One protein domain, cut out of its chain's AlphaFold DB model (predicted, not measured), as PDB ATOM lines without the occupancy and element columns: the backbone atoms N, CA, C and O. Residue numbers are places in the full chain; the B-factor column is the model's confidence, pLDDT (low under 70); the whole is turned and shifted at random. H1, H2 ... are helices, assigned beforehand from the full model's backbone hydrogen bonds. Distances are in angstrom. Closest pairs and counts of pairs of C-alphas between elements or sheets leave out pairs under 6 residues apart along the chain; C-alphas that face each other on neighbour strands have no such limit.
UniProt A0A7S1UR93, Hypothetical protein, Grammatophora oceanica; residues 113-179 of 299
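What this domain is: This is residues 113 to 179 of the 299 residues of the protein "Hypothetical protein" of Grammatophora oceanica (UniProt A0A7S1UR93). Two helices, H1 and H2, make an open V, meeting by the first residues of H1, 113 to 118, and the later part of H2 around Phe 151, and a shorter helix, H4, is laid across one side of the pair. The link from H1 to H2 makes one tip of the long axis, where residues 130 to 135 stick out; the small helix H3 sits at the other tip, near H2. The printed part has 67 residues with four named helices, in the order H1, H2, H3, H4, and no named strand; its class is all helix. It is only just compact, close to loose, with a radius of gyration of the C-alphas of 12.8 A, and its spans of 43 by 22 by 18 A are only just elongated.

How they stand to each other: Begin at the first printed residue with H1, residues 113 to 129. With residues 113 to 118 alone it touches H2, residues 141 to 155; look at Val 114 and Phe 151, whose C-alphas are the closest pair, 5.7 A apart. H1 and H2 run opposite ways at a steep tilt of 51 degrees. Next comes H3, residues 158 to 163, close to H2 but not clearly touching it: the closest C-alphas, of Ala 152 and Arg 161, are 6.0 A apart. H3 runs the opposite way to H2 at a shallow tilt of 27 degrees. H3 is apart from H1. The last helix is H4, residues 168 to 178, and H3 is apart from it too. H2 touches H4 with residues 141 to 145 alone, closest at the C-alphas of Lys 145 and Ile 171, 7.3 A apart, and the two are about perpendicular at 82 degrees. H1 and H4 only just touch, with 3 pairs of C-alphas within 8 A; the closest are those of Glu 115 and Val 174, 6.8 A apart. H1 and H4 run the same way at a steep tilt of 69.9 degrees, only just short of about perpendicular. In H1, H2 and H4 every O i to N i+4 pair is within hydrogen-bond range; in H3, 1 of 2 is.

Where its parts are: Find C-alpha 113 at (-34.913, -29.659, 7.805); from there H1 runs 24.4 A to C-alpha 129. Find C-alpha 141 at (-27.222, -46.757, 9.942), where H2 begins; it runs 20.6 A to C-alpha 155. H3 measures 9.1 A from C-alpha 158 to C-alpha 163. H4 runs 15.5 A from C-alpha 168 to C-alpha 178 at (-41.162, -41.414, 11.553).

The domain as a whole: The C-alphas farthest apart are those of Gly 134 and Glu 159, 43.2 A. The printed part has no cut. The link from H1 to H2, 11 residues, is long; those from H2 to H3 and from H3 to H4 are tight. The mean pLDDT of the printed part is 80.9, and residues 129 to 138, of which 129 belongs to H1, are under 70.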
ATOM      1  N   VAL A 113     -35.124 -29.642   9.263       86.19
ATOM      2  CA  VAL A 113     -34.913 -29.659   7.805       86.19
ATOM      3  C   VAL A 113     -34.102 -30.885   7.376       86.19
ATOM      4  O   VAL A 113     -34.469 -31.569   6.422       86.19
ATOM      5  N   VAL A 114     -33.033 -31.201   8.113       87.75
ATOM      6  CA  VAL A 114     -32.178 -32.371   7.843       87.75
ATOM      7  C   VAL A 114     -32.941 -33.668   8.104       87.75
ATOM      8  O   VAL A 114     -32.878 -34.582   7.286       87.75
ATOM      9  N   GLU A 115     -33.705 -33.739   9.201       89.31
ATOM     10  CA  GLU A 115     -34.565 -34.886   9.514       89.31
ATOM     11  C   GLU A 115     -35.588 -35.128   8.397       89.31
ATOM     12  O   GLU A 115     -35.709 -36.255   7.924       89.31
ATOM     13  N   LYS A 116     -36.274 -34.078   7.926       88.38
ATOM     14  CA  LYS A 116     -37.272 -34.187   6.855       88.38
ATOM     15  C   LYS A 116     -36.655 -34.711   5.557       88.38
ATOM     16  O   LYS A 116     -37.144 -35.694   5.010       88.38
ATOM     17  N   ARG A 117     -35.542 -34.122   5.106       90.25
ATOM     18  CA  ARG A 117     -34.842 -34.556   3.882       90.25
ATOM     19  C   ARG A 117     -34.337 -35.994   3.977       90.25
ATOM     20  O   ARG A 117     -34.453 -36.749   3.014       90.25
ATOM     21  N   LEU A 118     -33.828 -36.384   5.144       90.44
ATOM     22  CA  LEU A 118     -33.398 -37.754   5.402       90.44
ATOM     23  C   LEU A 118     -34.567 -38.744   5.314       90.44
ATOM     24  O   LEU A 118     -34.441 -39.781   4.664       90.44
ATOM     25  N   VAL A 119     -35.705 -38.413   5.927       89.62
ATOM     26  CA  VAL A 119     -36.930 -39.226   5.882       89.62
ATOM     27  C   VAL A 119     -37.447 -39.363   4.449       89.62
ATOM     28  O   VAL A 119     -37.736 -40.481   4.019       89.62
ATOM     29  N   ASP A 120     -37.519 -38.261   3.703       89.56
ATOM     30  CA  ASP A 120     -37.980 -38.252   2.310       89.56
ATOM     31  C   ASP A 120     -37.093 -39.142   1.429       89.56
ATOM     32  O   ASP A 120     -37.593 -39.959   0.654       89.56
ATOM     33  N   HIS A 121     -35.772 -39.057   1.607       88.88
ATOM     34  CA  HIS A 121     -34.819 -39.890   0.878       88.88
ATOM     35  C   HIS A 121     -34.970 -41.383   1.202       88.88
ATOM     36  O   HIS A 121     -34.960 -42.215   0.294       88.88
ATOM     37  N   ILE A 122     -35.120 -41.740   2.484       86.25
ATOM     38  CA  ILE A 122     -35.306 -43.140   2.898       86.25
ATOM     39  C   ILE A 122     -36.598 -43.702   2.299       86.25
ATOM     40  O   ILE A 122     -36.567 -44.776   1.707       86.25
ATOM     41  N   ARG A 123     -37.707 -42.957   2.368       85.00
ATOM     42  CA  ARG A 123     -38.996 -43.382   1.796       85.00
ATOM     43  C   ARG A 123     -38.935 -43.549   0.283       85.00
ATOM     44  O   ARG A 123     -39.434 -44.542  -0.242       85.00
ATOM     45  N   LEU A 124     -38.292 -42.614  -0.416       84.75
ATOM     46  CA  LEU A 124     -38.101 -42.704  -1.863       84.75
ATOM     47  C   LEU A 124     -37.283 -43.945  -2.238       84.75
ATOM     48  O   LEU A 124     -37.622 -44.650  -3.186       84.75
ATOM     49  N   ARG A 125     -36.224 -44.240  -1.476       80.94
ATOM     50  CA  ARG A 125     -35.410 -45.443  -1.672       80.94
ATOM     51  C   ARG A 125     -36.211 -46.717  -1.400       80.94
ATOM     52  O   ARG A 125     -36.161 -47.632  -2.214       80.94
ATOM     53  N   GLU A 126     -36.958 -46.774  -0.300       77.00
ATOM     54  CA  GLU A 126     -37.812 -47.922   0.041       77.00
ATOM     55  C   GLU A 126     -38.867 -48.188  -1.041       77.00
ATOM     56  O   GLU A 126     -39.056 -49.338  -1.430       77.00
ATOM     57  N   SER A 127     -39.486 -47.132  -1.583       75.25
ATOM     58  CA  SER A 127     -40.461 -47.229  -2.679       75.25
ATOM     59  C   SER A 127     -39.850 -47.714  -3.996       75.25
ATOM     60  O   SER A 127     -40.539 -48.356  -4.782       75.25
ATOM     61  N   ARG A 128     -38.578 -47.395  -4.266       73.19
ATOM     62  CA  ARG A 128     -37.862 -47.869  -5.465       73.19
ATOM     63  C   ARG A 128     -37.379 -49.306  -5.317       73.19
ATOM     64  O   ARG A 128     -37.361 -50.052  -6.285       73.19
ATOM     65  N   LEU A 129     -36.976 -49.704  -4.112       66.38
ATOM     66  CA  LEU A 129     -36.499 -51.061  -3.852       66.38
ATOM     67  C   LEU A 129     -37.643 -52.074  -3.760       66.38
ATOM     68  O   LEU A 129     -37.439 -53.234  -4.108       66.38
ATOM     69  N   SER A 130     -38.848 -51.654  -3.350       61.12
ATOM     70  CA  SER A 130     -40.011 -52.548  -3.302       61.12
ATOM     71  C   SER A 130     -40.449 -53.068  -4.672       61.12
ATOM     72  O   SER A 130     -41.141 -54.078  -4.717       61.12
ATOM     73  N   SER A 131     -40.070 -52.402  -5.767       57.91
ATOM     74  CA  SER A 131     -40.407 -52.829  -7.129       57.91
ATOM     75  C   SER A 131     -39.340 -53.703  -7.793       57.91
ATOM     76  O   SER A 131     -39.652 -54.364  -8.775       57.91
ATOM     77  N   GLN A 132     -38.099 -53.724  -7.288       54.31
ATOM     78  CA  GLN A 132     -36.983 -54.392  -7.973       54.31
ATOM     79  C   GLN A 132     -36.494 -55.669  -7.295       54.31
ATOM     80  O   GLN A 132     -36.040 -56.571  -7.992       54.31
ATOM     81  N   HIS A 133     -36.551 -55.780  -5.966       42.50
ATOM     82  CA  HIS A 133     -36.077 -56.961  -5.237       42.50
ATOM     83  C   HIS A 133     -37.137 -57.349  -4.209       42.50
ATOM     84  O   HIS A 133     -37.515 -56.520  -3.381       42.50
ATOM     85  N   GLY A 134     -37.607 -58.599  -4.243       47.91
ATOM     86  CA  GLY A 134     -38.631 -59.175  -3.356       47.91
ATOM     87  C   GLY A 134     -38.268 -59.245  -1.859       47.91
ATOM     88  O   GLY A 134     -38.594 -60.212  -1.186       47.91
ATOM     89  N   GLY A 135     -37.601 -58.230  -1.312       48.16
ATOM     90  CA  GLY A 135     -37.187 -58.114   0.081       48.16
ATOM     91  C   GLY A 135     -36.433 -56.799   0.295       48.16
ATOM     92  O   GLY A 135     -35.278 -56.655  -0.079       48.16
ATOM     93  N   ARG A 136     -37.089 -55.753   0.806       53.44
ATOM     94  CA  ARG A 136     -36.985 -55.325   2.219       53.44
ATOM     95  C   ARG A 136     -35.580 -54.962   2.755       53.44
ATOM     96  O   ARG A 136     -35.417 -54.944   3.970       53.44
ATOM     97  N   ALA A 137     -34.584 -54.619   1.941       59.88
ATOM     98  CA  ALA A 137     -33.301 -54.161   2.490       59.88
ATOM     99  C   ALA A 137     -33.443 -52.784   3.179       59.88
ATOM    100  O   ALA A 137     -33.533 -51.744   2.522       59.88
ATOM    101  N   ALA A 138     -33.492 -52.778   4.514       68.69
ATOM    102  CA  ALA A 138     -33.439 -51.554   5.304       68.69
ATOM    103  C   ALA A 138     -32.078 -50.865   5.112       68.69
ATOM    104  O   ALA A 138     -31.041 -51.519   5.021       68.69
ATOM    105  N   MET A 139     -32.074 -49.534   5.042       76.62
ATOM    106  CA  MET A 139     -30.842 -48.770   4.844       76.62
ATOM    107  C   MET A 139     -29.921 -48.894   6.074       76.62
ATOM    108  O   MET A 139     -30.400 -48.652   7.179       76.62
ATOM    109  N   PRO A 140     -28.622 -49.214   5.915       82.75
ATOM    110  CA  PRO A 140     -27.670 -49.249   7.027       82.75
ATOM    111  C   PRO A 140     -27.582 -47.913   7.779       82.75
ATOM    112  O   PRO A 140     -27.719 -46.840   7.180       82.75
ATOM    113  N   ILE A 141     -27.319 -47.960   9.091       82.69
ATOM    114  CA  ILE A 141     -27.222 -46.757   9.942       82.69
ATOM    115  C   ILE A 141     -26.096 -45.837   9.460       82.69
ATOM    116  O   ILE A 141     -26.254 -44.616   9.438       82.69
ATOM    117  N   GLU A 142     -24.974 -46.410   9.045       85.44
ATOM    118  CA  GLU A 142     -23.790 -45.715   8.545       85.44
ATOM    119  C   GLU A 142     -24.125 -44.897   7.295       85.44
ATOM    120  O   GLU A 142     -23.728 -43.735   7.189       85.44
ATOM    121  N   ASP A 143     -24.930 -45.455   6.390       86.12
ATOM    122  CA  ASP A 143     -25.391 -44.744   5.201       86.12
ATOM    123  C   ASP A 143     -26.365 -43.624   5.567       86.12
ATOM    124  O   ASP A 143     -26.276 -42.520   5.021       86.12
ATOM    125  N   MET A 144     -27.268 -43.866   6.528       87.69
ATOM    126  CA  MET A 144     -28.161 -42.819   7.036       87.69
ATOM    127  C   MET A 144     -27.366 -41.655   7.637       87.69
ATOM    128  O   MET A 144     -27.715 -40.499   7.402       87.69
ATOM    129  N   LYS A 145     -26.271 -41.930   8.361       90.38
ATOM    130  CA  LYS A 145     -25.375 -40.885   8.880       90.38
ATOM    131  C   LYS A 145     -24.705 -40.104   7.762       90.38
ATOM    132  O   LYS A 145     -24.721 -38.875   7.799       90.38
ATOM    133  N   ARG A 146     -24.134 -40.795   6.767       89.44
ATOM    134  CA  ARG A 146     -23.487 -40.141   5.615       89.44
ATOM    135  C   ARG A 146     -24.467 -39.217   4.896       89.44
ATOM    136  O   ARG A 146     -24.127 -38.074   4.606       89.44
ATOM    137  N   MET A 147     -25.698 -39.674   4.672       89.19
ATOM    138  CA  MET A 147     -26.753 -38.863   4.058       89.19
ATOM    139  C   MET A 147     -27.182 -37.693   4.941       89.19
ATOM    140  O   MET A 147     -27.329 -36.579   4.447       89.19
ATOM    141  N   ALA A 148     -27.336 -37.911   6.247       90.62
ATOM    142  CA  ALA A 148     -27.677 -36.851   7.187       90.62
ATOM    143  C   ALA A 148     -26.612 -35.745   7.206       90.62
ATOM    144  O   ALA A 148     -26.962 -34.567   7.204       90.62
ATOM    145  N   HIS A 149     -25.326 -36.113   7.156       91.38
ATOM    146  CA  HIS A 149     -24.241 -35.149   6.996       91.38
ATOM    147  C   HIS A 149     -24.358 -34.407   5.666       91.38
ATOM    148  O   HIS A 149     -24.451 -33.189   5.706       91.38
ATOM    149  N   LYS A 150     -24.494 -35.093   4.522       92.56
ATOM    150  CA  LYS A 150     -24.688 -34.429   3.214       92.56
ATOM    151  C   LYS A 150     -25.849 -33.423   3.219       92.56
ATOM    152  O   LYS A 150     -25.689 -32.296   2.760       92.56
ATOM    153  N   PHE A 151     -26.996 -33.784   3.793       92.12
ATOM    154  CA  PHE A 151     -28.133 -32.865   3.918       92.12
ATOM    155  C   PHE A 151     -27.859 -31.703   4.872       92.12
ATOM    156  O   PHE A 151     -28.319 -30.589   4.625       92.12
ATOM    157  N   ALA A 152     -27.098 -31.928   5.943       90.06
ATOM    158  CA  ALA A 152     -26.651 -30.859   6.821       90.06
ATOM    159  C   ALA A 152     -25.722 -29.875   6.098       90.06
ATOM    160  O   ALA A 152     -25.837 -28.672   6.312       90.06
ATOM    161  N   GLU A 153     -24.851 -30.353   5.207       90.25
ATOM    162  CA  GLU A 153     -23.983 -29.484   4.403       90.25
ATOM    163  C   GLU A 153     -24.766 -28.612   3.418       90.25
ATOM    164  O   GLU A 153     -24.389 -27.465   3.198       90.25
ATOM    165  N   GLN A 154     -25.853 -29.149   2.857       89.88
ATOM    166  CA  GLN A 154     -26.677 -28.483   1.844       89.88
ATOM    167  C   GLN A 154     -27.735 -27.536   2.424       89.88
ATOM    168  O   GLN A 154     -28.131 -26.582   1.758       89.88
ATOM    169  N   HIS A 155     -28.244 -27.811   3.630       84.94
ATOM    170  CA  HIS A 155     -29.447 -27.143   4.147       84.94
ATOM    171  C   HIS A 155     -29.275 -26.427   5.489       84.94
ATOM    172  O   HIS A 155     -30.194 -25.728   5.915       84.94
ATOM    173  N   LEU A 156     -28.144 -26.592   6.180       87.12
ATOM    174  CA  LEU A 156     -27.873 -25.840   7.404       87.12
ATOM    175  C   LEU A 156     -26.981 -24.633   7.121       87.12
ATOM    176  O   LEU A 156     -26.082 -24.680   6.286       87.12
ATOM    177  N   SER A 157     -27.192 -23.562   7.888       85.81
ATOM    178  CA  SER A 157     -26.248 -22.447   7.930       85.81
ATOM    179  C   SER A 157     -24.875 -22.919   8.441       85.81
ATOM    180  O   SER A 157     -24.815 -23.885   9.214       85.81
ATOM    181  N   PRO A 158     -23.768 -22.239   8.082       82.81
ATOM    182  CA  PRO A 158     -22.416 -22.632   8.496       82.81
ATOM    183  C   PRO A 158     -22.266 -22.842  10.012       82.81
ATOM    184  O   PRO A 158     -21.624 -23.793  10.453       82.81
ATOM    185  N   GLU A 159     -22.925 -22.009  10.821       81.12
ATOM    186  CA  GLU A 159     -22.943 -22.112  12.286       81.12
ATOM    187  C   GLU A 159     -23.624 -23.396  12.785       81.12
ATOM    188  O   GLU A 159     -23.117 -24.095  13.666       81.12
ATOM    189  N   LYS A 160     -24.770 -23.753  12.189       80.38
ATOM    190  CA  LYS A 160     -25.523 -24.964  12.545       80.38
ATOM    191  C   LYS A 160     -24.872 -26.232  11.996       80.38
ATOM    192  O   LYS A 160     -24.995 -27.284  12.618       80.38
ATOM    193  N   ARG A 161     -24.151 -26.138  10.874       84.06
ATOM    194  CA  ARG A 161     -23.383 -27.244  10.285       84.06
ATOM    195  C   ARG A 161     -22.234 -27.685  11.194       84.06
ATOM    196  O   ARG A 161     -22.066 -28.881  11.398       84.06
ATOM    197  N   ARG A 162     -21.493 -26.743  11.794       80.38
ATOM    198  CA  ARG A 162     -20.369 -27.046  12.710       80.38
ATOM    199  C   ARG A 162     -20.787 -27.845  13.945       80.38
ATOM    200  O   ARG A 162     -20.005 -28.623  14.471       80.38
ATOM    201  N   THR A 163     -22.017 -27.643  14.405       83.75
ATOM    202  CA  THR A 163     -22.562 -28.309  15.596       83.75
ATOM    203  C   THR A 163     -23.348 -29.578  15.268       83.75
ATOM    204  O   THR A 163     -23.729 -30.313  16.178       83.75
ATOM    205  N   PHE A 164     -23.605 -29.854  13.986       87.00
ATOM    206  CA  PHE A 164     -24.397 -31.001  13.568       87.00
ATOM    207  C   PHE A 164     -23.612 -32.309  13.713       87.00
ATOM    208  O   PHE A 164     -22.596 -32.526  13.054       87.00
ATOM    209  N   GLN A 165     -24.139 -33.216  14.535       86.12
ATOM    210  CA  GLN A 165     -23.625 -34.575  14.680       86.12
ATOM    211  C   GLN A 165     -24.750 -35.594  14.495       86.12
ATOM    212  O   GLN A 165     -25.667 -35.691  15.319       86.12
ATOM    213  N   ALA A 166     -24.658 -36.402  13.437       85.56
ATOM    214  CA  ALA A 166     -25.571 -37.514  13.191       85.56
ATOM    215  C   ALA A 166     -25.202 -38.727  14.070       85.56
ATOM    216  O   ALA A 166     -24.665 -39.731  13.604       85.56
ATOM    217  N   SER A 167     -25.462 -38.636  15.377       86.50
ATOM    218  CA  SER A 167     -25.205 -39.743  16.308       86.50
ATOM    219  C   SER A 167     -26.149 -40.932  16.071       86.50
ATOM    220  O   SER A 167     -27.276 -40.765  15.600       86.50
ATOM    221  N   ASN A 168     -25.731 -42.139  16.480       84.81
ATOM    222  CA  ASN A 168     -26.587 -43.338  16.459       84.81
ATOM    223  C   ASN A 168     -27.922 -43.107  17.182       84.81
ATOM    224  O   ASN A 168     -28.981 -43.500  16.697       84.81
ATOM    225  N   GLY A 169     -27.878 -42.423  18.331       84.31
ATOM    226  CA  GLY A 169     -29.072 -42.087  19.102       84.31
ATOM    227  C   GLY A 169     -30.003 -41.125  18.364       84.31
ATOM    228  O   GLY A 169     -31.223 -41.281  18.431       84.31
ATOM    229  N   TRP A 170     -29.453 -40.155  17.627       87.62
ATOM    230  CA  TRP A 170     -30.255 -39.250  16.805       87.62
ATOM    231  C   TRP A 170     -30.929 -39.997  15.649       87.62
ATOM    232  O   TRP A 170     -32.152 -39.936  15.538       87.62
ATOM    233  N   ILE A 171     -30.176 -40.786  14.873       87.25
ATOM    234  CA  ILE A 171     -30.707 -41.587  13.754       87.25
ATOM    235  C   ILE A 171     -31.783 -42.574  14.232       87.25
ATOM    236  O   ILE A 171     -32.876 -42.620  13.667       87.25
ATOM    237  N   SER A 172     -31.533 -43.299  15.330       83.56
ATOM    238  CA  SER A 172     -32.508 -44.225  15.929       83.56
ATOM    239  C   SER A 172     -33.811 -43.514  16.313       83.56
ATOM    240  O   SER A 172     -34.905 -44.019  16.056       83.56
ATOM    241  N   ASN A 173     -33.720 -42.301  16.867       83.38
ATOM    242  CA  ASN A 173     -34.897 -41.494  17.177       83.38
ATOM    243  C   ASN A 173     -35.642 -41.031  15.919       83.38
ATOM    244  O   ASN A 173     -36.872 -41.043  15.931       83.38
ATOM    245  N   VAL A 174     -34.934 -40.642  14.852       85.62
ATOM    246  CA  VAL A 174     -35.544 -40.254  13.566       85.62
ATOM    247  C   VAL A 174     -36.330 -41.422  12.971       85.62
ATOM    248  O   VAL A 174     -37.509 -41.259  12.649       85.62
ATOM    249  N   VAL A 175     -35.720 -42.607  12.907       84.56
ATOM    250  CA  VAL A 175     -36.350 -43.839  12.404       84.56
ATOM    251  C   VAL A 175     -37.597 -44.186  13.223       84.56
ATOM    252  O   VAL A 175     -38.689 -44.309  12.664       84.56
ATOM    253  N   LYS A 176     -37.473 -44.248  14.560       81.31
ATOM    254  CA  LYS A 176     -38.586 -44.582  15.470       81.31
ATOM    255  C   LYS A 176     -39.733 -43.574  15.394       81.31
ATOM    256  O   LYS A 176     -40.900 -43.958  15.383       81.31
ATOM    257  N   ARG A 177     -39.427 -42.273  15.343       75.75
ATOM    258  CA  ARG A 177     -40.448 -41.211  15.308       75.75
ATOM    259  C   ARG A 177     -41.242 -41.184  14.010       75.75
ATOM    260  O   ARG A 177     -42.431 -40.864  14.058       75.75
ATOM    261  N   ASN A 178     -40.583 -41.483  12.894       80.44
ATOM    262  CA  ASN A 178     -41.162 -41.414  11.553       80.44
ATOM    263  C   ASN A 178     -41.652 -42.778  11.038       80.44
ATOM    264  O   ASN A 178     -42.105 -42.854   9.896       80.44
ATOM    265  N   ARG A 179     -41.599 -43.822  11.887       77.75
ATOM    266  CA  ARG A 179     -42.008 -45.204  11.581       77.75
ATOM    267  C   ARG A 179     -41.341 -45.747  10.310       77.75
ATOM    268  O   ARG A 179     -41.978 -46.431   9.518       77.75
TER     269      ARG A 179